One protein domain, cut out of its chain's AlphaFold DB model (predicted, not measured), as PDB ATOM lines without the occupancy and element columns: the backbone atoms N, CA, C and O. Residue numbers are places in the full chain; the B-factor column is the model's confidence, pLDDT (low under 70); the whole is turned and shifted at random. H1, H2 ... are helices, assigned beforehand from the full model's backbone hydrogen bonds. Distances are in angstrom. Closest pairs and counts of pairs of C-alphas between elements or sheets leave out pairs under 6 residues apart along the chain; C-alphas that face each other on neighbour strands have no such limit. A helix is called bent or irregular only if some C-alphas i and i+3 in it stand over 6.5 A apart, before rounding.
ATOM      1  N   SER A   2     -29.483  50.301  48.765       42.06
ATOM      2  CA  SER A   2     -29.550  49.487  47.540       42.06
ATOM      3  C   SER A   2     -30.824  49.787  46.744       42.06
ATOM      4  O   SER A   2     -31.924  49.449  47.183       42.06
ATOM      5  N   THR A   3     -30.685  50.384  45.562       43.75
ATOM      6  CA  THR A   3     -31.760  50.612  44.574       43.75
ATOM      7  C   THR A   3     -32.517  49.332  44.199       43.75
ATOM      8  O   THR A   3     -33.705  49.398  43.877       43.75
ATOM      9  N   ALA A   4     -31.894  48.156  44.353       46.72
ATOM     10  CA  ALA A   4     -32.546  46.860  44.158       46.72
ATOM     11  C   ALA A   4     -33.712  46.614  45.140       46.72
ATOM     12  O   ALA A   4     -34.653  45.894  44.813       46.72
ATOM     13  N   THR A   5     -33.709  47.250  46.320       62.94
ATOM     14  CA  THR A   5     -34.777  47.065  47.318       62.94
ATOM     15  C   THR A   5     -36.046  47.862  47.016       62.94
ATOM     16  O   THR A   5     -37.137  47.372  47.302       62.94
ATOM     17  N   THR A   6     -35.950  49.043  46.397       67.44
ATOM     18  CA  THR A   6     -37.127  49.884  46.115       67.44
ATOM     19  C   THR A   6     -37.955  49.313  44.967       67.44
ATOM     20  O   THR A   6     -39.156  49.107  45.128       67.44
ATOM     21  N   MET A   7     -37.322  48.969  43.841       67.88
ATOM     22  CA  MET A   7     -38.027  48.412  42.680       67.88
ATOM     23  C   MET A   7     -38.686  47.068  43.013       67.88
ATOM     24  O   MET A   7     -39.850  46.847  42.686       67.88
ATOM     25  N   GLN A   8     -37.984  46.197  43.743       74.06
ATOM     26  CA  GLN A   8     -38.544  44.929  44.206       74.06
ATOM     27  C   GLN A   8     -39.773  45.139  45.106       74.06
ATOM     28  O   GLN A   8     -40.779  44.450  44.935       74.06
ATOM     29  N   ARG A   9     -39.722  46.093  46.047       73.88
ATOM     30  CA  ARG A   9     -40.865  46.418  46.919       73.88
ATOM     31  C   ARG A   9     -42.056  46.937  46.118       73.88
ATOM     32  O   ARG A   9     -43.168  46.476  46.354       73.88
ATOM     33  N   VAL A  10     -41.821  47.823  45.150       77.12
ATOM     34  CA  VAL A  10     -42.870  48.355  44.266       77.12
ATOM     35  C   VAL A  10     -43.528  47.229  43.467       77.12
ATOM     36  O   VAL A  10     -44.748  47.105  43.490       77.12
ATOM     37  N   VAL A  11     -42.751  46.343  42.839       77.12
ATOM     38  CA  VAL A  11     -43.298  45.209  42.072       77.12
ATOM     39  C   VAL A  11     -44.097  44.258  42.966       77.12
ATOM     40  O   VAL A  11     -45.187  43.821  42.593       77.12
ATOM     41  N   LEU A  12     -43.601  43.936  44.165       82.88
ATOM     42  CA  LEU A  12     -44.314  43.054  45.091       82.88
ATOM     43  C   LEU A  12     -45.603  43.686  45.631       82.88
ATOM     44  O   LEU A  12     -46.583  42.964  45.812       82.88
ATOM     45  N   ALA A  13     -45.621  45.006  45.835       80.19
ATOM     46  CA  ALA A  13     -46.814  45.750  46.222       80.19
ATOM     47  C   ALA A  13     -47.847  45.792  45.083       80.19
ATOM     48  O   ALA A  13     -49.000  45.419  45.293       80.19
ATOM     49  N   LEU A  14     -47.423  46.145  43.864       83.88
ATOM     50  CA  LEU A  14     -48.288  46.204  42.676       83.88
ATOM     51  C   LEU A  14     -48.860  44.834  42.287       83.88
ATOM     52  O   LEU A  14     -49.932  44.751  41.697       83.88
ATOM     53  N   THR A  15     -48.167  43.749  42.638       86.62
ATOM     54  CA  THR A  15     -48.609  42.373  42.361       86.62
ATOM     55  C   THR A  15     -49.251  41.680  43.566       86.62
ATOM     56  O   THR A  15     -49.400  40.453  43.571       86.62
ATOM     57  N   ASN A  16     -49.645  42.423  44.605       85.56
ATOM     58  CA  ASN A  16     -50.303  41.870  45.791       85.56
ATOM     59  C   ASN A  16     -51.813  41.643  45.573       85.56
ATOM     60  O   ASN A  16     -52.662  42.193  46.273       85.56
ATOM     61  N   PHE A  17     -52.160  40.822  44.581       88.81
ATOM     62  CA  PHE A  17     -53.552  40.500  44.259       88.81
ATOM     63  C   PHE A  17     -54.251  39.756  45.403       88.81
ATOM     64  O   PHE A  17     -53.615  38.999  46.143       88.81
ATOM     65  N   LYS A  18     -55.579  39.908  45.509       87.06
ATOM     66  CA  LYS A  18     -56.407  39.127  46.449       87.06
ATOM     67  C   LYS A  18     -56.340  37.624  46.152       87.06
ATOM     68  O   LYS A  18     -56.205  36.834  47.077       87.06
ATOM     69  N   SER A  19     -56.364  37.243  44.871       89.50
ATOM     70  CA  SER A  19     -56.215  35.848  44.436       89.50
ATOM     71  C   SER A  19     -54.769  35.356  44.624       89.50
ATOM     72  O   SER A  19     -53.860  35.952  44.031       89.50
ATOM     73  N   PRO A  20     -54.532  34.254  45.368       90.00
ATOM     74  CA  PRO A  20     -53.198  33.663  45.516       90.00
ATOM     75  C   PRO A  20     -52.564  33.262  44.175       90.00
ATOM     76  O   PRO A  20     -51.362  33.448  43.967       90.00
ATOM     77  N   ILE A  21     -53.378  32.769  43.236       92.25
ATOM     78  CA  ILE A  21     -52.929  32.348  41.902       92.25
ATOM     79  C   ILE A  21     -52.403  33.546  41.110       92.25
ATOM     80  O   ILE A  21     -51.271  33.509  40.631       92.25
ATOM     81  N   LEU A  22     -53.169  34.641  41.025       92.94
ATOM     82  CA  LEU A  22     -52.732  35.853  40.314       92.94
ATOM     83  C   LEU A  22     -51.501  36.477  40.967       92.94
ATOM     84  O   LEU A  22     -50.583  36.923  40.280       92.94
ATOM     85  N   ARG A  23     -51.444  36.422  42.299       91.75
ATOM     86  CA  ARG A  23     -50.286  36.836  43.085       91.75
ATOM     87  C   ARG A  23     -49.018  36.061  42.684       91.75
ATOM     88  O   ARG A  23     -47.924  36.588  42.849       91.75
ATOM     89  N   THR A  24     -49.111  34.871  42.097       92.50
ATOM     90  CA  THR A  24     -47.937  34.115  41.617       92.50
ATOM     91  C   THR A  24     -47.734  34.219  40.110       92.50
ATOM     92  O   THR A  24     -46.624  34.510  39.669       92.50
ATOM     93  N   ILE A  25     -48.795  34.046  39.320       95.19
ATOM     94  CA  ILE A  25     -48.717  34.023  37.854       95.19
ATOM     95  C   ILE A  25     -48.282  35.373  37.289       95.19
ATOM     96  O   ILE A  25     -47.390  35.410  36.447       95.19
ATOM     97  N   VAL A  26     -48.859  36.483  37.759       95.31
ATOM     98  CA  VAL A  26     -48.578  37.815  37.203       95.31
ATOM     99  C   VAL A  26     -47.105  38.217  37.344       95.31
ATOM    100  O   VAL A  26     -46.494  38.526  36.324       95.31
ATOM    101  N   PRO A  27     -46.471  38.188  38.536       94.19
ATOM    102  CA  PRO A  27     -45.050  38.527  38.639       94.19
ATOM    103  C   PRO A  27     -44.148  37.545  37.881       94.19
ATOM    104  O   PRO A  27     -43.120  37.963  37.360       94.19
ATOM    105  N   CYS A  28     -44.533  36.268  37.769       95.50
ATOM    106  CA  CYS A  28     -43.801  35.295  36.958       95.50
ATOM    107  C   CYS A  28     -43.894  35.602  35.456       95.50
ATOM    108  O   CYS A  28     -42.882  35.557  34.763       95.50
ATOM    109  N   GLY A  29     -45.075  35.977  34.959       95.69
ATOM    110  CA  GLY A  29     -45.269  36.415  33.578       95.69
ATOM    111  C   GLY A  29     -44.534  37.723  33.275       95.69
ATOM    112  O   GLY A  29     -43.876  37.829  32.246       95.69
ATOM    113  N   ILE A  30     -44.556  38.690  34.201       95.19
ATOM    114  CA  ILE A  30     -43.763  39.927  34.089       95.19
ATOM    115  C   ILE A  30     -42.270  39.596  34.025       95.19
ATOM    116  O   ILE A  30     -41.568  40.137  33.176       95.19
ATOM    117  N   ALA A  31     -41.782  38.687  34.875       95.38
ATOM    118  CA  ALA A  31     -40.394  38.239  34.831       95.38
ATOM    119  C   ALA A  31     -40.057  37.556  33.497       95.38
ATOM    120  O   ALA A  31     -38.996  37.822  32.938       95.38
ATOM    121  N   ALA A  32     -40.965  36.742  32.949       97.00
ATOM    122  CA  ALA A  32     -40.786  36.124  31.638       97.00
ATOM    123  C   ALA A  32     -40.663  37.172  30.523       97.00
ATOM    124  O   ALA A  32     -39.730  37.116  29.724       97.00
ATOM    125  N   VAL A  33     -41.556  38.165  30.503       96.62
ATOM    126  CA  VAL A  33     -41.511  39.274  29.538       96.62
ATOM    127  C   VAL A  33     -40.230  40.089  29.703       96.62
ATOM    128  O   VAL A  33     -39.572  40.386  28.710       96.62
ATOM    129  N   ALA A  34     -39.833  40.410  30.936       95.50
ATOM    130  CA  ALA A  34     -38.625  41.183  31.212       95.50
ATOM    131  C   ALA A  34     -37.352  40.455  30.754       95.50
ATOM    132  O   ALA A  34     -36.499  41.063  30.110       95.50
ATOM    133  N   LEU A  35     -37.239  39.151  31.027       95.94
ATOM    134  CA  LEU A  35     -36.108  38.332  30.578       95.94
ATOM    135  C   LEU A  35     -36.049  38.234  29.054       95.94
ATOM    136  O   LEU A  35     -34.975  38.366  28.471       95.94
ATOM    137  N   GLN A  36     -37.197  38.060  28.401       96.69
ATOM    138  CA  GLN A  36     -37.256  38.015  26.944       96.69
ATOM    139  C   GLN A  36     -36.968  39.375  26.309       96.69
ATOM    140  O   GLN A  36     -36.303  39.434  25.281       96.69
ATOM    141  N   ALA A  37     -37.386  40.477  26.931       94.94
ATOM    142  CA  ALA A  37     -37.074  41.823  26.457       94.94
ATOM    143  C   ALA A  37     -35.573  42.107  26.589       94.94
ATOM    144  O   ALA A  37     -34.953  42.638  25.666       94.94
ATOM    145  N   PHE A  38     -34.979  41.678  27.706       94.62
ATOM    146  CA  PHE A  38     -33.542  41.761  27.934       94.62
ATOM    147  C   PHE A  38     -32.748  40.928  26.921       94.62
ATOM    148  O   PHE A  38     -31.739  41.405  26.413       94.62
ATOM    149  N   ALA A  39     -33.211  39.723  26.575       94.38
ATOM    150  CA  ALA A  39     -32.582  38.887  25.552       94.38
ATOM    151  C   ALA A  39     -32.788  39.425  24.123       94.38
ATOM    152  O   ALA A  39     -31.901  39.295  23.277       94.38
ATOM    153  N   ALA A  40     -33.934  40.056  23.850       94.38
ATOM    154  CA  ALA A  40     -34.258  40.616  22.543       94.38
ATOM    155  C   ALA A  40     -33.340  41.786  22.173       94.38
ATOM    156  O   ALA A  40     -32.916  41.875  21.028       94.38
ATOM    157  N   ALA A  41     -33.009  42.668  23.122       92.88
ATOM    158  CA  ALA A  41     -32.218  43.871  22.853       92.88
ATOM    159  C   ALA A  41     -30.849  43.592  22.180       92.88
ATOM    160  O   ALA A  41     -30.630  44.100  21.075       92.88
ATOM    161  N   PRO A  42     -29.944  42.769  22.755       93.44
ATOM    162  CA  PRO A  42     -28.674  42.442  22.110       93.44
ATOM    163  C   PRO A  42     -28.867  41.579  20.859       93.44
ATOM    164  O   PRO A  42     -28.150  41.766  19.881       93.44
ATOM    165  N   SER A  43     -29.860  40.683  20.845       93.31
ATOM    166  CA  SER A  43     -30.136  39.813  19.694       93.31
ATOM    167  C   SER A  43     -30.570  40.618  18.467       93.31
ATOM    168  O   SER A  43     -30.079  40.386  17.366       93.31
ATOM    169  N   VAL A  44     -31.445  41.611  18.649       93.88
ATOM    170  CA  VAL A  44     -31.908  42.513  17.585       93.88
ATOM    171  C   VAL A  44     -30.788  43.433  17.116       93.88
ATOM    172  O   VAL A  44     -30.619  43.602  15.910       93.88
ATOM    173  N   ALA A  45     -29.997  43.986  18.042       92.38
ATOM    174  CA  ALA A  45     -28.853  44.826  17.697       92.38
ATOM    175  C   ALA A  45     -27.805  44.057  16.873       92.38
ATOM    176  O   ALA A  45     -27.309  44.569  15.872       92.38
ATOM    177  N   ALA A  46     -27.521  42.808  17.253       91.69
ATOM    178  CA  ALA A  46     -26.567  41.938  16.568       91.69
ATOM    179  C   ALA A  46     -27.164  41.166  15.374       91.69
ATOM    180  O   ALA A  46     -26.430  40.457  14.691       91.69
ATOM    181  N   ARG A  47     -28.483  41.260  15.136       90.88
ATOM    182  CA  ARG A  47     -29.243  40.431  14.174       90.88
ATOM    183  C   ARG A  47     -28.931  38.935  14.297       90.88
ATOM    184  O   ARG A  47     -28.802  38.234  13.296       90.88
ATOM    185  N   SER A  48     -28.798  38.471  15.536       88.62
ATOM    186  CA  SER A  48     -28.344  37.124  15.869       88.62
ATOM    187  C   SER A  48     -29.414  36.360  16.638       88.62
ATOM    188  O   SER A  48     -29.930  36.827  17.651       88.62
ATOM    189  N   GLU A  49     -29.731  35.160  16.166       87.38
ATOM    190  CA  GLU A  49     -30.661  34.213  16.784       87.38
ATOM    191  C   GLU A  49     -29.995  33.254  17.780       87.38
ATOM    192  O   GLU A  49     -30.691  32.462  18.415       87.38
ATOM    193  N   LEU A  50     -28.669  33.337  17.950       84.62
ATOM    194  CA  LEU A  50     -27.878  32.398  18.759       84.62
ATOM    195  C   LEU A  50     -28.434  32.216  20.178       84.62
ATOM    196  O   LEU A  50     -28.412  31.115  20.729       84.62
ATOM    197  N   PHE A  51     -28.956  33.292  20.766       84.94
ATOM    198  CA  PHE A  51     -29.461  33.296  22.137       84.94
ATOM    199  C   PHE A  51     -30.961  33.024  22.252       84.94
ATOM    200  O   PHE A  51     -31.458  32.952  23.373       84.94
ATOM    201  N   PHE A  52     -31.691  32.857  21.146       90.19
ATOM    202  CA  PHE A  52     -33.148  32.717  21.180       90.19
ATOM    203  C   PHE A  52     -33.597  31.450  21.924       90.19
ATOM    204  O   PHE A  52     -34.384  31.513  22.864       90.19
ATOM    205  N   ASP A  53     -33.072  30.275  21.566       89.19
ATOM    206  CA  ASP A  53     -33.483  29.024  22.225       89.19
ATOM    207  C   ASP A  53     -32.962  28.949  23.685       89.19
ATOM    208  O   ASP A  53     -33.640  28.441  24.590       89.19
ATOM    209  N   VAL A  54     -31.783  29.530  23.947       90.75
ATOM    210  CA  VAL A  54     -31.194  29.619  25.297       90.75
ATOM    211  C   VAL A  54     -32.003  30.551  26.196       90.75
ATOM    212  O   VAL A  54     -32.269  30.195  27.345       90.75
ATOM    213  N   SER A  55     -32.441  31.712  25.695       94.25
ATOM    214  CA  SER A  55     -33.232  32.669  26.477       94.25
ATOM    215  C   SER A  55     -34.531  32.032  26.963       94.25
ATOM    216  O   SER A  55     -34.898  32.205  28.124       94.25
ATOM    217  N   GLY A  56     -35.205  31.236  26.125       94.56
ATOM    218  CA  GLY A  56     -36.406  30.492  26.506       94.56
ATOM    219  C   GLY A  56     -36.152  29.520  27.647       94.56
ATOM    220  O   GLY A  56     -36.872  29.531  28.645       94.56
ATOM    221  N   SER A  57     -35.083  28.733  27.535       95.06
ATOM    222  CA  SER A  57     -34.699  27.749  28.551       95.06
ATOM    223  C   SER A  57     -34.359  28.426  29.881       95.06
ATOM    224  O   SER A  57     -34.903  28.058  30.921       95.06
ATOM    225  N   LEU A  58     -33.557  29.496  29.844       95.88
ATOM    226  CA  LEU A  58     -33.256  30.322  31.016       95.88
ATOM    227  C   LEU A  58     -34.514  30.955  31.618       95.88
ATOM    228  O   LEU A  58     -34.611  31.078  32.837       95.88
ATOM    229  N   THR A  59     -35.497  31.314  30.792       97.38
ATOM    230  CA  THR A  59     -36.767  31.871  31.270       97.38
ATOM    231  C   THR A  59     -37.579  30.824  32.032       97.38
ATOM    232  O   THR A  59     -38.081  31.137  33.108       97.38
ATOM    233  N   TYR A  60     -37.655  29.573  31.559       97.38
ATOM    234  CA  TYR A  60     -38.278  28.479  32.319       97.38
ATOM    235  C   TYR A  60     -37.592  28.256  33.671       97.38
ATOM    236  O   TYR A  60     -38.277  28.148  34.692       97.38
ATOM    237  N   LEU A  61     -36.253  28.237  33.698       96.94
ATOM    238  CA  LEU A  61     -35.482  28.094  34.938       96.94
ATOM    239  C   LEU A  61     -35.752  29.256  35.902       96.94
ATOM    240  O   LEU A  61     -36.067  29.037  37.071       96.94
ATOM    241  N   ALA A  62     -35.676  30.493  35.410       96.88
ATOM    242  CA  ALA A  62     -35.861  31.689  36.219       96.88
ATOM    243  C   ALA A  62     -37.292  31.813  36.750       96.88
ATOM    244  O   ALA A  62     -37.480  32.110  37.928       96.88
ATOM    245  N   VAL A  63     -38.306  31.540  35.924       97.06
ATOM    246  CA  VAL A  63     -39.717  31.556  36.336       97.06
ATOM    247  C   VAL A  63     -40.013  30.423  37.319       97.06
ATOM    248  O   VAL A  63     -40.685  30.653  38.325       97.06
ATOM    249  N   GLY A  64     -39.473  29.224  37.089       96.12
ATOM    250  CA  GLY A  64     -39.573  28.102  38.022       96.12
ATOM    251  C   GLY A  64     -38.962  28.438  39.383       96.12
ATOM    252  O   GLY A  64     -39.634  28.312  40.407       96.12
ATOM    253  N   ALA A  65     -37.733  28.960  39.402       94.81
ATOM    254  CA  ALA A  65     -37.060  29.394  40.623       94.81
ATOM    255  C   ALA A  65     -37.826  30.532  41.313       94.81
ATOM    256  O   ALA A  65     -38.126  30.441  42.504       94.81
ATOM    257  N   LEU A  66     -38.214  31.569  40.568       94.56
ATOM    258  CA  LEU A  66     -38.999  32.680  41.095       94.56
ATOM    259  C   LEU A  66     -40.275  32.163  41.752       94.56
ATOM    260  O   LEU A  66     -40.556  32.557  42.879       94.56
ATOM    261  N   SER A  67     -40.995  31.235  41.116       93.88
ATOM    262  CA  SER A  67     -42.206  30.649  41.690       93.88
ATOM    263  C   SER A  67     -41.946  30.032  43.066       93.88
ATOM    264  O   SER A  67     -42.729  30.276  43.981       93.88
ATOM    265  N   LEU A  68     -40.820  29.337  43.273       91.75
ATOM    266  CA  LEU A  68     -40.449  28.744  44.563       91.75
ATOM    267  C   LEU A  68     -40.110  29.805  45.618       91.75
ATOM    268  O   LEU A  68     -40.569  29.685  46.753       91.75
ATOM    269  N   TYR A  69     -39.376  30.854  45.242       90.88
ATOM    270  CA  TYR A  69     -38.894  31.898  46.157       90.88
ATOM    271  C   TYR A  69     -39.915  33.001  46.460       90.88
ATOM    272  O   TYR A  69     -39.802  33.697  47.473       90.88
ATOM    273  N   LEU A  70     -40.922  33.176  45.606       90.56
ATOM    274  CA  LEU A  70     -41.837  34.311  45.655       90.56
ATOM    275  C   LEU A  70     -42.594  34.468  46.993       90.56
ATOM    276  O   LEU A  70     -42.701  35.604  47.461       90.56
ATOM    277  N   PRO A  71     -43.078  33.404  47.671       87.44
ATOM    278  CA  PRO A  71     -43.687  33.554  48.995       87.44
ATOM    279  C   PRO A  71     -42.711  34.074  50.054       87.44
ATOM    280  O   PRO A  71     -43.069  34.965  50.823       87.44
ATOM    281  N   ALA A  72     -41.466  33.587  50.059       86.88
ATOM    282  CA  ALA A  72     -40.436  34.052  50.987       86.88
ATOM    283  C   ALA A  72     -40.048  35.514  50.707       86.88
ATOM    284  O   ALA A  72     -39.905  36.312  51.633       86.88
ATOM    285  N   LEU A  73     -39.960  35.901  49.428       88.56
ATOM    286  CA  LEU A  73     -39.735  37.293  49.026       88.56
ATOM    287  C   LEU A  73     -40.865  38.216  49.500       88.56
ATOM    288  O   LEU A  73     -40.594  39.331  49.944       88.56
ATOM    289  N   ARG A  74     -42.120  37.751  49.468       87.00
ATOM    290  CA  ARG A  74     -43.264  38.508  49.994       87.00
ATOM    291  C   ARG A  74     -43.273  38.609  51.509       87.00
ATOM    292  O   ARG A  74     -43.483  39.704  52.015       87.00
ATOM    293  N   ALA A  75     -43.005  37.519  52.221       85.25
ATOM    294  CA  ALA A  75     -42.900  37.540  53.678       85.25
ATOM    295  C   ALA A  75     -41.818  38.531  54.138       85.25
ATOM    296  O   ALA A  75     -42.052  39.350  55.024       85.25
ATOM    297  N   ARG A  76     -40.664  38.534  53.458       87.31
ATOM    298  CA  ARG A  76     -39.592  39.516  53.683       87.31
ATOM    299  C   ARG A  76     -40.029  40.946  53.391       87.31
ATOM    300  O   ARG A  76     -39.718  41.836  54.174       87.31
ATOM    301  N   ALA A  77     -40.719  41.179  52.275       86.12
ATOM    302  CA  ALA A  77     -41.185  42.514  51.906       86.12
ATOM    303  C   ALA A  77     -42.217  43.065  52.903       86.12
ATOM    304  O   ALA A  77     -42.135  44.236  53.259       86.12
ATOM    305  N   LEU A  78     -43.132  42.220  53.388       85.38
ATOM    306  CA  LEU A  78     -44.110  42.577  54.418       85.38
ATOM    307  C   LEU A  78     -43.433  42.898  55.756       85.38
ATOM    308  O   LEU A  78     -43.699  43.953  56.321       85.38
ATOM    309  N   ALA A  79     -42.504  42.053  56.216       86.19
ATOM    310  CA  ALA A  79     -41.736  42.310  57.435       86.19
ATOM    311  C   ALA A  79     -40.942  43.627  57.336       86.19
ATOM    312  O   ALA A  79     -40.968  44.451  58.246       86.19
ATOM    313  N   ALA A  80     -40.296  43.877  56.193       85.62
ATOM    314  CA  ALA A  80     -39.580  45.127  55.960       85.62
ATOM    315  C   ALA A  80     -40.511  46.352  55.937       85.62
ATOM    316  O   ALA A  80     -40.123  47.416  56.413       85.62
ATOM    317  N   ALA A  81     -41.730  46.218  55.401       84.50
ATOM    318  CA  ALA A  81     -42.736  47.282  55.416       84.50
ATOM    319  C   ALA A  81     -43.258  47.580  56.833       84.50
ATOM    320  O   ALA A  81     -43.621  48.716  57.118       84.50
ATOM    321  N   GLN A  82     -43.240  46.589  57.727       87.12
ATOM    322  CA  GLN A  82     -43.577  46.729  59.148       87.12
ATOM    323  C   GLN A  82     -42.415  47.268  60.005       87.12
ATOM    324  O   GLN A  82     -42.514  47.289  61.226       87.12
ATOM    325  N   GLY A  83     -41.305  47.690  59.390       87.19
ATOM    326  CA  GLY A  83     -40.158  48.248  60.110       87.19
ATOM    327  C   GLY A  83     -39.264  47.209  60.791       87.19
ATOM    328  O   GLY A  83     -38.405  47.583  61.586       87.19
ATOM    329  N   VAL A  84     -39.416  45.915  60.475       87.00
ATOM    330  CA  VAL A  84     -38.525  44.868  60.997       87.00
ATOM    331  C   VAL A  84     -37.093  45.135  60.532       87.00
ATOM    332  O   VAL A  84     -36.833  45.315  59.338       87.00
ATOM    333  N   ALA A  85     -36.155  45.141  61.483       86.75
ATOM    334  CA  ALA A  85     -34.741  45.367  61.214       86.75
ATOM    335  C   ALA A  85     -34.192  44.365  60.184       86.75
ATOM    336  O   ALA A  85     -34.556  43.189  60.180       86.75
ATOM    337  N   GLN A  86     -33.259  44.811  59.338       82.44
ATOM    338  CA  GLN A  86     -32.693  43.996  58.254       82.44
ATOM    339  C   GLN A  86     -32.104  42.659  58.748       82.44
ATOM    340  O   GLN A  86     -32.219  41.647  58.056       82.44
ATOM    341  N   SER A  87     -31.500  42.651  59.941       83.88
ATOM    342  CA  SER A  87     -30.936  41.462  60.600       83.88
ATOM    343  C   SER A  87     -31.995  40.455  61.064       83.88
ATOM    344  O   SER A  87     -31.692  39.269  61.176       83.88
ATOM    345  N   ALA A  88     -33.231  40.909  61.283       84.25
ATOM    346  CA  ALA A  88     -34.364  40.111  61.745       84.25
ATOM    347  C   ALA A  88     -35.327  39.703  60.610       84.25
ATOM    348  O   ALA A  88     -36.330  39.038  60.860       84.25
ATOM    349  N   LEU A  89     -35.045  40.073  59.352       83.88
ATOM    350  CA  LEU A  89     -35.893  39.682  58.226       83.88
ATOM    351  C   LEU A  89     -35.863  38.159  57.994       83.88
ATOM    352  O   LEU A  89     -34.776  37.569  57.996       83.88
ATOM    353  N   PRO A  90     -37.012  37.528  57.666       83.38
ATOM    354  CA  PRO A  90     -37.084  36.093  57.386       83.38
ATOM    355  C   PRO A  90     -36.069  35.683  56.320       83.38
ATOM    356  O   PRO A  90     -36.124  36.193  55.206       83.38
ATOM    357  N   LYS A  91     -35.110  34.805  56.621       84.81
ATOM    358  CA  LYS A  91     -34.075  34.411  55.648       84.81
ATOM    359  C   LYS A  91     -34.708  33.715  54.436       84.81
ATOM    360  O   LYS A  91     -35.715  33.025  54.567       84.81
ATOM    361  N   LEU A  92     -34.136  33.927  53.248       86.12
ATOM    362  CA  LEU A  92     -34.534  33.144  52.078       86.12
ATOM    363  C   LEU A  92     -34.061  31.698  52.268       86.12
ATOM    364  O   LEU A  92     -32.938  31.506  52.741       86.12
ATOM    365  N   PRO A  93     -34.880  30.702  51.896       86.31
ATOM    366  CA  PRO A  93     -34.486  29.312  52.020       86.31
ATOM    367  C   PRO A  93     -33.315  29.026  51.073       86.31
ATOM    368  O   PRO A  93     -33.354  29.329  49.878       86.31
ATOM    369  N   SER A  94     -32.246  28.450  51.606       87.31
ATOM    370  CA  SER A  94     -31.153  27.927  50.783       87.31
ATOM    371  C   SER A  94     -31.644  26.782  49.889       87.31
ATOM    372  O   SER A  94     -32.669  26.154  50.164       87.31
ATOM    373  N   ILE A  95     -30.900  26.474  48.822       85.25
ATOM    374  CA  ILE A  95     -31.233  25.356  47.924       85.25
ATOM    375  C   ILE A  95     -31.278  24.034  48.700       85.25
ATOM    376  O   ILE A  95     -32.162  23.220  48.459       85.25
ATOM    377  N   THR A  96     -30.386  23.838  49.674       83.62
ATOM    378  CA  THR A  96     -30.381  22.639  50.523       83.62
ATOM    379  C   THR A  96     -31.606  22.571  51.431       83.62
ATOM    380  O   THR A  96     -32.135  21.486  51.634       83.62
ATOM    381  N   GLN A  97     -32.114  23.706  51.921       84.00
ATOM    382  CA  GLN A  97     -33.367  23.758  52.684       84.00
ATOM    383  C   GLN A  97     -34.594  23.489  51.808       84.00
ATOM    384  O   GLN A  97     -35.485  22.747  52.221       84.00
ATOM    385  N   LEU A  98     -34.637  24.050  50.593       85.88
ATOM    386  CA  LEU A  98     -35.686  23.732  49.624       85.88
ATOM    387  C   LEU A  98     -35.652  22.247  49.273       85.88
ATOM    388  O   LEU A  98     -36.681  21.588  49.368       85.88
ATOM    389  N   ALA A  99     -34.476  21.704  48.957       83.44
ATOM    390  CA  ALA A  99     -34.306  20.283  48.705       83.44
ATOM    391  C   ALA A  99     -34.776  19.470  49.915       83.44
ATOM    392  O   ALA A  99     -35.730  18.727  49.785       83.44
ATOM    393  N   ALA A 100     -34.239  19.689  51.116       81.44
ATOM    394  CA  ALA A 100     -34.643  18.952  52.314       81.44
ATOM    395  C   ALA A 100     -36.167  18.976  52.569       81.44
ATOM    396  O   ALA A 100     -36.733  17.982  53.027       81.44
ATOM    397  N   SER A 101     -36.856  20.068  52.212       81.12
ATOM    398  CA  SER A 101     -38.305  20.183  52.409       81.12
ATOM    399  C   SER A 101     -39.149  19.218  51.560       81.12
ATOM    400  O   SER A 101     -40.229  18.830  52.002       81.12
ATOM    401  N   ALA A 102     -38.665  18.717  50.418       77.06
ATOM    402  CA  ALA A 102     -39.449  17.768  49.612       77.06
ATOM    403  C   ALA A 102     -39.588  16.374  50.254       77.06
ATOM    404  O   ALA A 102     -40.492  15.626  49.897       77.06
ATOM    405  N   TRP A 103     -38.737  16.022  51.219       70.81
ATOM    406  CA  TRP A 103     -38.767  14.718  51.895       70.81
ATOM    407  C   TRP A 103     -39.306  14.828  53.324       70.81
ATOM    408  O   TRP A 103     -39.515  13.820  54.001       70.81
ATOM    409  N   SER A 104     -39.565  16.053  53.783       68.56
ATOM    410  CA  SER A 104     -40.136  16.310  55.099       68.56
ATOM    411  C   SER A 104     -41.627  15.943  55.143       68.56
ATOM    412  O   SER A 104     -42.383  16.204  54.205       68.56
ATOM    413  N   LYS A 105     -42.051  15.287  56.230       62.56
ATOM    414  CA  LYS A 105     -43.441  14.856  56.454       62.56
ATOM    415  C   LYS A 105     -44.151  15.788  57.438       62.56
ATOM    416  O   LYS A 105     -43.534  16.284  58.376       62.56
ATOM    417  N   GLY A 106     -45.462  15.957  57.263       58.38
ATOM    418  CA  GLY A 106     -46.318  16.697  58.197       58.38
ATOM    419  C   GLY A 106     -46.005  18.195  58.258       58.38
ATOM    420  O   GLY A 106     -45.517  18.780  57.293       58.38
ATOM    421  N   GLU A 107     -46.275  18.824  59.403       50.94
ATOM    422  CA  GLU A 107     -46.043  20.261  59.618       50.94
ATOM    423  C   GLU A 107     -44.576  20.673  59.412       50.94
ATOM    424  O   GLU A 107     -44.322  21.805  59.005       50.94
ATOM    425  N   ALA A 108     -43.618  19.746  59.560       52.69
ATOM    426  CA  ALA A 108     -42.195  19.971  59.280       52.69
ATOM    427  C   ALA A 108     -41.916  20.435  57.834       52.69
ATOM    428  O   ALA A 108     -40.957  21.172  57.600       52.69
ATOM    429  N   ALA A 109     -42.786  20.081  56.878       52.41
ATOM    430  CA  ALA A 109     -42.712  20.556  55.492       52.41
ATOM    431  C   ALA A 109     -43.121  22.020  55.304       52.41
ATOM    432  O   ALA A 109     -42.770  22.635  54.295       52.41
ATOM    433  N   GLY A 110     -43.855  22.586  56.268       48.44
ATOM    434  CA  GLY A 110     -44.282  23.984  56.288       48.44
ATOM    435  C   GLY A 110     -43.560  24.861  57.316       48.44
ATOM    436  O   GLY A 110     -43.621  26.082  57.184       48.44
ATOM    437  N   THR A 111     -42.887  24.280  58.319       47.62
ATOM    438  CA  THR A 111     -42.298  25.016  59.457       47.62
ATOM    439  C   THR A 111     -40.805  25.311  59.329       47.62
ATOM    440  O   THR A 111     -40.322  26.245  59.969       47.62
ATOM    441  N   ALA A 112     -40.063  24.612  58.462       50.41
ATOM    442  CA  ALA A 112     -38.748  25.098  58.048       50.41
ATOM    443  C   ALA A 112     -38.967  26.406  57.274       50.41
ATOM    444  O   ALA A 112     -39.605  26.387  56.226       50.41
ATOM    445  N   ALA A 113     -38.512  27.543  57.804       52.78
ATOM    446  CA  ALA A 113     -38.755  28.878  57.255       52.78
ATOM    447  C   ALA A 113     -38.569  28.945  55.718       52.78
ATOM    448  O   ALA A 113     -37.452  29.056  55.220       52.78
ATOM    449  N   GLY A 114     -39.675  28.871  54.963       64.44
ATOM    450  CA  GLY A 114     -39.671  28.899  53.495       64.44
ATOM    451  C   GLY A 114     -39.611  27.544  52.768       64.44
ATOM    452  O   GLY A 114     -39.378  27.541  51.560       64.44
ATOM    453  N   GLY A 115     -39.830  26.415  53.450       74.06
ATOM    454  CA  GLY A 115     -39.950  25.085  52.843       74.06
ATOM    455  C   GLY A 115     -41.096  24.985  51.827       74.06
ATOM    456  O   GLY A 115     -42.076  25.737  51.885       74.06
ATOM    457  N   ARG A 116     -40.965  24.072  50.858       85.81
ATOM    458  CA  ARG A 116     -41.950  23.839  49.793       85.81
ATOM    459  C   ARG A 116     -42.449  22.402  49.827       85.81
ATOM    460  O   ARG A 116     -41.722  21.479  50.173       85.81
ATOM    461  N   ASN A 117     -43.703  22.210  49.427       88.44
ATOM    462  CA  ASN A 117     -44.248  20.866  49.300       88.44
ATOM    463  C   ASN A 117     -43.517  20.109  48.182       88.44
ATOM    464  O   ASN A 117     -43.170  20.693  47.152       88.44
ATOM    465  N   TRP A 118     -43.347  18.799  48.352       89.62
ATOM    466  CA  TRP A 118     -42.632  17.963  47.392       89.62
ATOM    467  C   TRP A 118     -43.177  18.068  45.967       89.62
ATOM    468  O   TRP A 118     -42.399  18.115  45.021       89.62
ATOM    469  N   ARG A 119     -44.499  18.217  45.803       92.31
ATOM    470  CA  ARG A 119     -45.129  18.378  44.486       92.31
ATOM    471  C   ARG A 119     -44.704  19.673  43.802       92.31
ATOM    472  O   ARG A 119     -44.469  19.681  42.601       92.31
ATOM    473  N   GLN A 120     -44.563  20.761  44.564       93.19
ATOM    474  CA  GLN A 120     -44.080  22.043  44.036       93.19
ATOM    475  C   GLN A 120     -42.640  21.905  43.531       93.19
ATOM    476  O   GLN A 120     -42.319  22.382  42.446       93.19
ATOM    477  N   ASP A 152     -34.333  33.427   9.083       83.94
ATOM    478  CA  ASP A 152     -33.780  34.010   7.846       83.94
ATOM    479  C   ASP A 152     -34.588  35.199   7.309       83.94
ATOM    480  O   ASP A 152     -34.037  36.190   6.843       83.94
ATOM    481  N   LYS A 153     -35.924  35.132   7.389       86.81
ATOM    482  CA  LYS A 153     -36.825  36.155   6.821       86.81
ATOM    483  C   LYS A 153     -37.192  37.280   7.797       86.81
ATOM    484  O   LYS A 153     -37.879  38.236   7.394       86.81
ATOM    485  N   ILE A 154     -36.802  37.150   9.067       90.50
ATOM    486  CA  ILE A 154     -37.242  38.031  10.158       90.50
ATOM    487  C   ILE A 154     -36.104  38.741  10.893       90.50
ATOM    488  O   ILE A 154     -36.363  39.840  11.375       90.50
ATOM    489  N   ARG A 155     -34.876  38.201  10.931       88.00
ATOM    490  CA  ARG A 155     -33.753  38.793  11.690       88.00
ATOM    491  C   ARG A 155     -33.381  40.217  11.260       88.00
ATOM    492  O   ARG A 155     -33.002  41.030  12.094       88.00
ATOM    493  N   ASP A 156     -33.578  40.555   9.984       89.38
ATOM    494  CA  ASP A 156     -33.319  41.901   9.447       89.38
ATOM    495  C   ASP A 156     -34.435  42.916   9.742       89.38
ATOM    496  O   ASP A 156     -34.324  44.093   9.401       89.38
ATOM    497  N   LYS A 157     -35.538  42.481  10.360       93.06
ATOM    498  CA  LYS A 157     -36.708  43.318  10.647       93.06
ATOM    499  C   LYS A 157     -36.839  43.481  12.162       93.06
ATOM    500  O   LYS A 157     -37.511  42.657  12.785       93.06
ATOM    501  N   PRO A 158     -36.268  44.538  12.770       91.62
ATOM    502  CA  PRO A 158     -36.052  44.616  14.217       91.62
ATOM    503  C   PRO A 158     -37.333  44.448  15.038       91.62
ATOM    504  O   PRO A 158     -37.344  43.697  16.003       91.62
ATOM    505  N   VAL A 159     -38.446  45.056  14.614       93.69
ATOM    506  CA  VAL A 159     -39.741  44.926  15.309       93.69
ATOM    507  C   VAL A 159     -40.291  43.498  15.228       93.69
ATOM    508  O   VAL A 159     -40.760  42.951  16.224       93.69
ATOM    509  N   ARG A 160     -40.208  42.857  14.053       92.12
ATOM    510  CA  ARG A 160     -40.671  41.470  13.885       92.12
ATOM    511  C   ARG A 160     -39.766  40.500  14.635       92.12
ATOM    512  O   ARG A 160     -40.272  39.558  15.235       92.12
ATOM    513  N   PHE A 161     -38.462  40.750  14.662       92.94
ATOM    514  CA  PHE A 161     -37.532  39.922  15.415       92.94
ATOM    515  C   PHE A 161     -37.706  40.107  16.927       92.94
ATOM    516  O   PHE A 161     -37.814  39.126  17.642       92.94
ATOM    517  N   ALA A 162     -37.897  41.326  17.431       93.25
ATOM    518  CA  ALA A 162     -38.247  41.537  18.837       93.25
ATOM    519  C   ALA A 162     -39.564  40.833  19.224       93.25
ATOM    520  O   ALA A 162     -39.677  40.267  20.311       93.25
ATOM    521  N   SER A 163     -40.555  40.805  18.321       93.75
ATOM    522  CA  SER A 163     -41.842  40.164  18.612       93.75
ATOM    523  C   SER A 163     -41.747  38.656  18.854       93.75
ATOM    524  O   SER A 163     -42.527  38.138  19.651       93.75
ATOM    525  N   VAL A 164     -40.782  37.942  18.252       92.81
ATOM    526  CA  VAL A 164     -40.647  36.495  18.495       92.81
ATOM    527  C   VAL A 164     -40.170  36.196  19.916       92.81
ATOM    528  O   VAL A 164     -40.659  35.244  20.519       92.81
ATOM    529  N   PHE A 165     -39.316  37.048  20.496       94.19
ATOM    530  CA  PHE A 165     -38.926  36.954  21.909       94.19
ATOM    531  C   PHE A 165     -40.128  37.228  22.827       94.19
ATOM    532  O   PHE A 165     -40.340  36.541  23.823       94.19
ATOM    533  N   MET A 166     -40.984  38.191  22.472       95.00
ATOM    534  CA  MET A 166     -42.198  38.471  23.254       95.00
ATOM    535  C   MET A 166     -43.201  37.313  23.199       95.00
ATOM    536  O   MET A 166     -43.778  36.942  24.221       95.00
ATOM    537  N   ILE A 167     -43.365  36.680  22.034       93.62
ATOM    538  CA  ILE A 167     -44.173  35.461  21.891       93.62
ATOM    539  C   ILE A 167     -43.582  34.322  22.733       93.62
ATOM    540  O   ILE A 167     -44.328  33.556  23.341       93.62
ATOM    541  N   GLN A 168     -42.256  34.231  22.838       93.69
ATOM    542  CA  GLN A 168     -41.590  33.243  23.683       93.69
ATOM    543  C   GLN A 168     -41.934  33.418  25.172       93.69
ATOM    544  O   GLN A 168     -42.102  32.421  25.869       93.69
ATOM    545  N   ALA A 169     -42.148  34.646  25.660       95.25
ATOM    546  CA  ALA A 169     -42.616  34.872  27.034       95.25
ATOM    547  C   ALA A 169     -44.013  34.272  27.279       95.25
ATOM    548  O   ALA A 169     -44.257  33.667  28.328       95.25
ATOM    549  N   ILE A 170     -44.918  34.376  26.298       93.50
ATOM    550  CA  ILE A 170     -46.239  33.723  26.334       93.50
ATOM    551  C   ILE A 170     -46.065  32.201  26.335       93.50
ATOM    552  O   ILE A 170     -46.694  31.500  27.131       93.50
ATOM    553  N   TRP A 171     -45.161  31.705  25.490       93.19
ATOM    554  CA  TRP A 171     -44.858  30.284  25.359       93.19
ATOM    555  C   TRP A 171     -44.231  29.684  26.615       93.19
ATOM    556  O   TRP A 171     -44.410  28.505  26.864       93.19
ATOM    557  N   VAL A 172     -43.543  30.470  27.440       95.44
ATOM    558  CA  VAL A 172     -43.086  30.015  28.762       95.44
ATOM    559  C   VAL A 172     -44.228  30.066  29.775       95.44
ATOM    560  O   VAL A 172     -44.408  29.146  30.569       95.44
ATOM    561  N   THR A 173     -45.020  31.138  29.753       96.12
ATOM    562  CA  THR A 173     -46.013  31.407  30.799       96.12
ATOM    563  C   THR A 173     -47.194  30.437  30.753       96.12
ATOM    564  O   THR A 173     -47.600  29.946  31.805       96.12
ATOM    565  N   ILE A 174     -47.742  30.133  29.567       97.00
ATOM    566  CA  ILE A 174     -48.949  29.293  29.441       97.00
ATOM    567  C   ILE A 174     -48.689  27.830  29.854       97.00
ATOM    568  O   ILE A 174     -49.422  27.320  30.705       97.00
ATOM    569  N   PRO A 175     -47.645  27.142  29.354       96.94
ATOM    570  CA  PRO A 175     -47.327  25.790  29.804       96.94
ATOM    571  C   PRO A 175     -46.990  25.709  31.297       96.94
ATOM    572  O   PRO A 175     -47.290  24.703  31.939       96.94
ATOM    573  N   MET A 176     -46.440  26.788  31.869       97.75
ATOM    574  CA  MET A 176     -46.112  26.889  33.293       97.75
ATOM    575  C   MET A 176     -47.315  27.112  34.214       97.75
ATOM    576  O   MET A 176     -47.162  26.959  35.426       97.75
ATOM    577  N   LEU A 177     -48.509  27.429  33.702       97.81
ATOM    578  CA  LEU A 177     -49.688  27.722  34.531       97.81
ATOM    579  C   LEU A 177     -49.978  26.682  35.635       97.81
ATOM    580  O   LEU A 177     -50.198  27.116  36.769       97.81
ATOM    581  N   PRO A 178     -49.928  25.353  35.397       97.62
ATOM    582  CA  PRO A 178     -50.158  24.368  36.454       97.62
ATOM    583  C   PRO A 178     -49.085  24.436  37.555       97.62
ATOM    584  O   PRO A 178     -49.402  24.365  38.743       97.62
ATOM    585  N   VAL A 179     -47.819  24.643  37.172       97.38
ATOM    586  CA  VAL A 179     -46.681  24.775  38.098       97.38
ATOM    587  C   VAL A 179     -46.822  26.042  38.943       97.38
ATOM    588  O   VAL A 179     -46.684  26.000  40.166       97.38
TER     589      VAL A 179
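Overview. This is residues 2 to 120 and 152 to 179 of the 467 residues of the protein "S5A_REDUCTASE domain-containing protein" of Akanthomyces lecanii RCEF 1005 (UniProt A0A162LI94). A long bundle of three helical parts, H2, H3a and H6 side by side, makes the body; at one end H3 bends away as the arm H3b, with H1 across it. Beyond the same end, the short H4 and H5 with their loops make a loose head. The 147 printed residues hold six named helices, H1 to H6 in chain order, and no named strand: the class is all helix. The whole is only just loose, close to compact, with a radius of gyration of the C-alphas of 18.0 A, and elongated, spanning 56 by 34 by 28 A.

Arrangement. H3, residues 52 to 81, was assigned as one helix by its hydrogen bonds but is bent, C-alphas 68 and 71 being 7.3 A apart; its arms H3a, residues 52 to 68, and H3b, residues 71 to 81, stand at a steep tilt of 64 degrees. H2, residues 20 to 46, touches H3a, closest C-alphas Cys 28 and Val 63 at 5.6 A; they form a hairpin, opposite ways at a shallow tilt of 26 degrees. H6, residues 158 to 179, is irregular, with C-alphas 175 and 178 7.4 A apart. It touches H2, closest C-alphas Ala 32 and Ala 169 at 5.1 A, and H3a, closest C-alphas Tyr 60 and Val 172 at 6.2 A. H1, residues 3 to 14, only just touches H3b, with 3 pairs of C-alphas within 8 A, through its residues 9 to 12 alone; the closest C-alphas are Arg 9 and Ala 77 at 6.3 A, and the lines are about perpendicular at 75 degrees. H4, residues 95 to 101, and H5, residues 108 to 111, are close but not clearly touching, closest C-alphas Ser 101 and Ala 109 at 5.4 A. Every O i to N i+4 pair is within hydrogen-bond range in H3a, H3b and H4, against 6 of 8 in H1, 21 of 23 in H2 and 14 of 18 in H6; H5 is too short for such a pair.

Along the chain. From first to last C-alpha, H2 measures 40.2 A, H6 32.8 A, H3a 24.8 A, H1 17.2 A and H3b 15.2 A. C-alpha 3 of H1 is at (-31.760, 50.612, 44.574), and C-alpha 179 of H6 at (-46.681, 24.775, 38.098).

Size, cuts and confidence. The two C-alphas farthest apart, Gly 106 and Asp 156, are 56.4 A apart. Residues 121 to 151 are not printed, and C-alphas 120 and 152 are 39.5 A apart across this cut. The link H3 to H4, 13 residues, is long. The pLDDT is under 70 in residues 2 to 7 and 104 to 114.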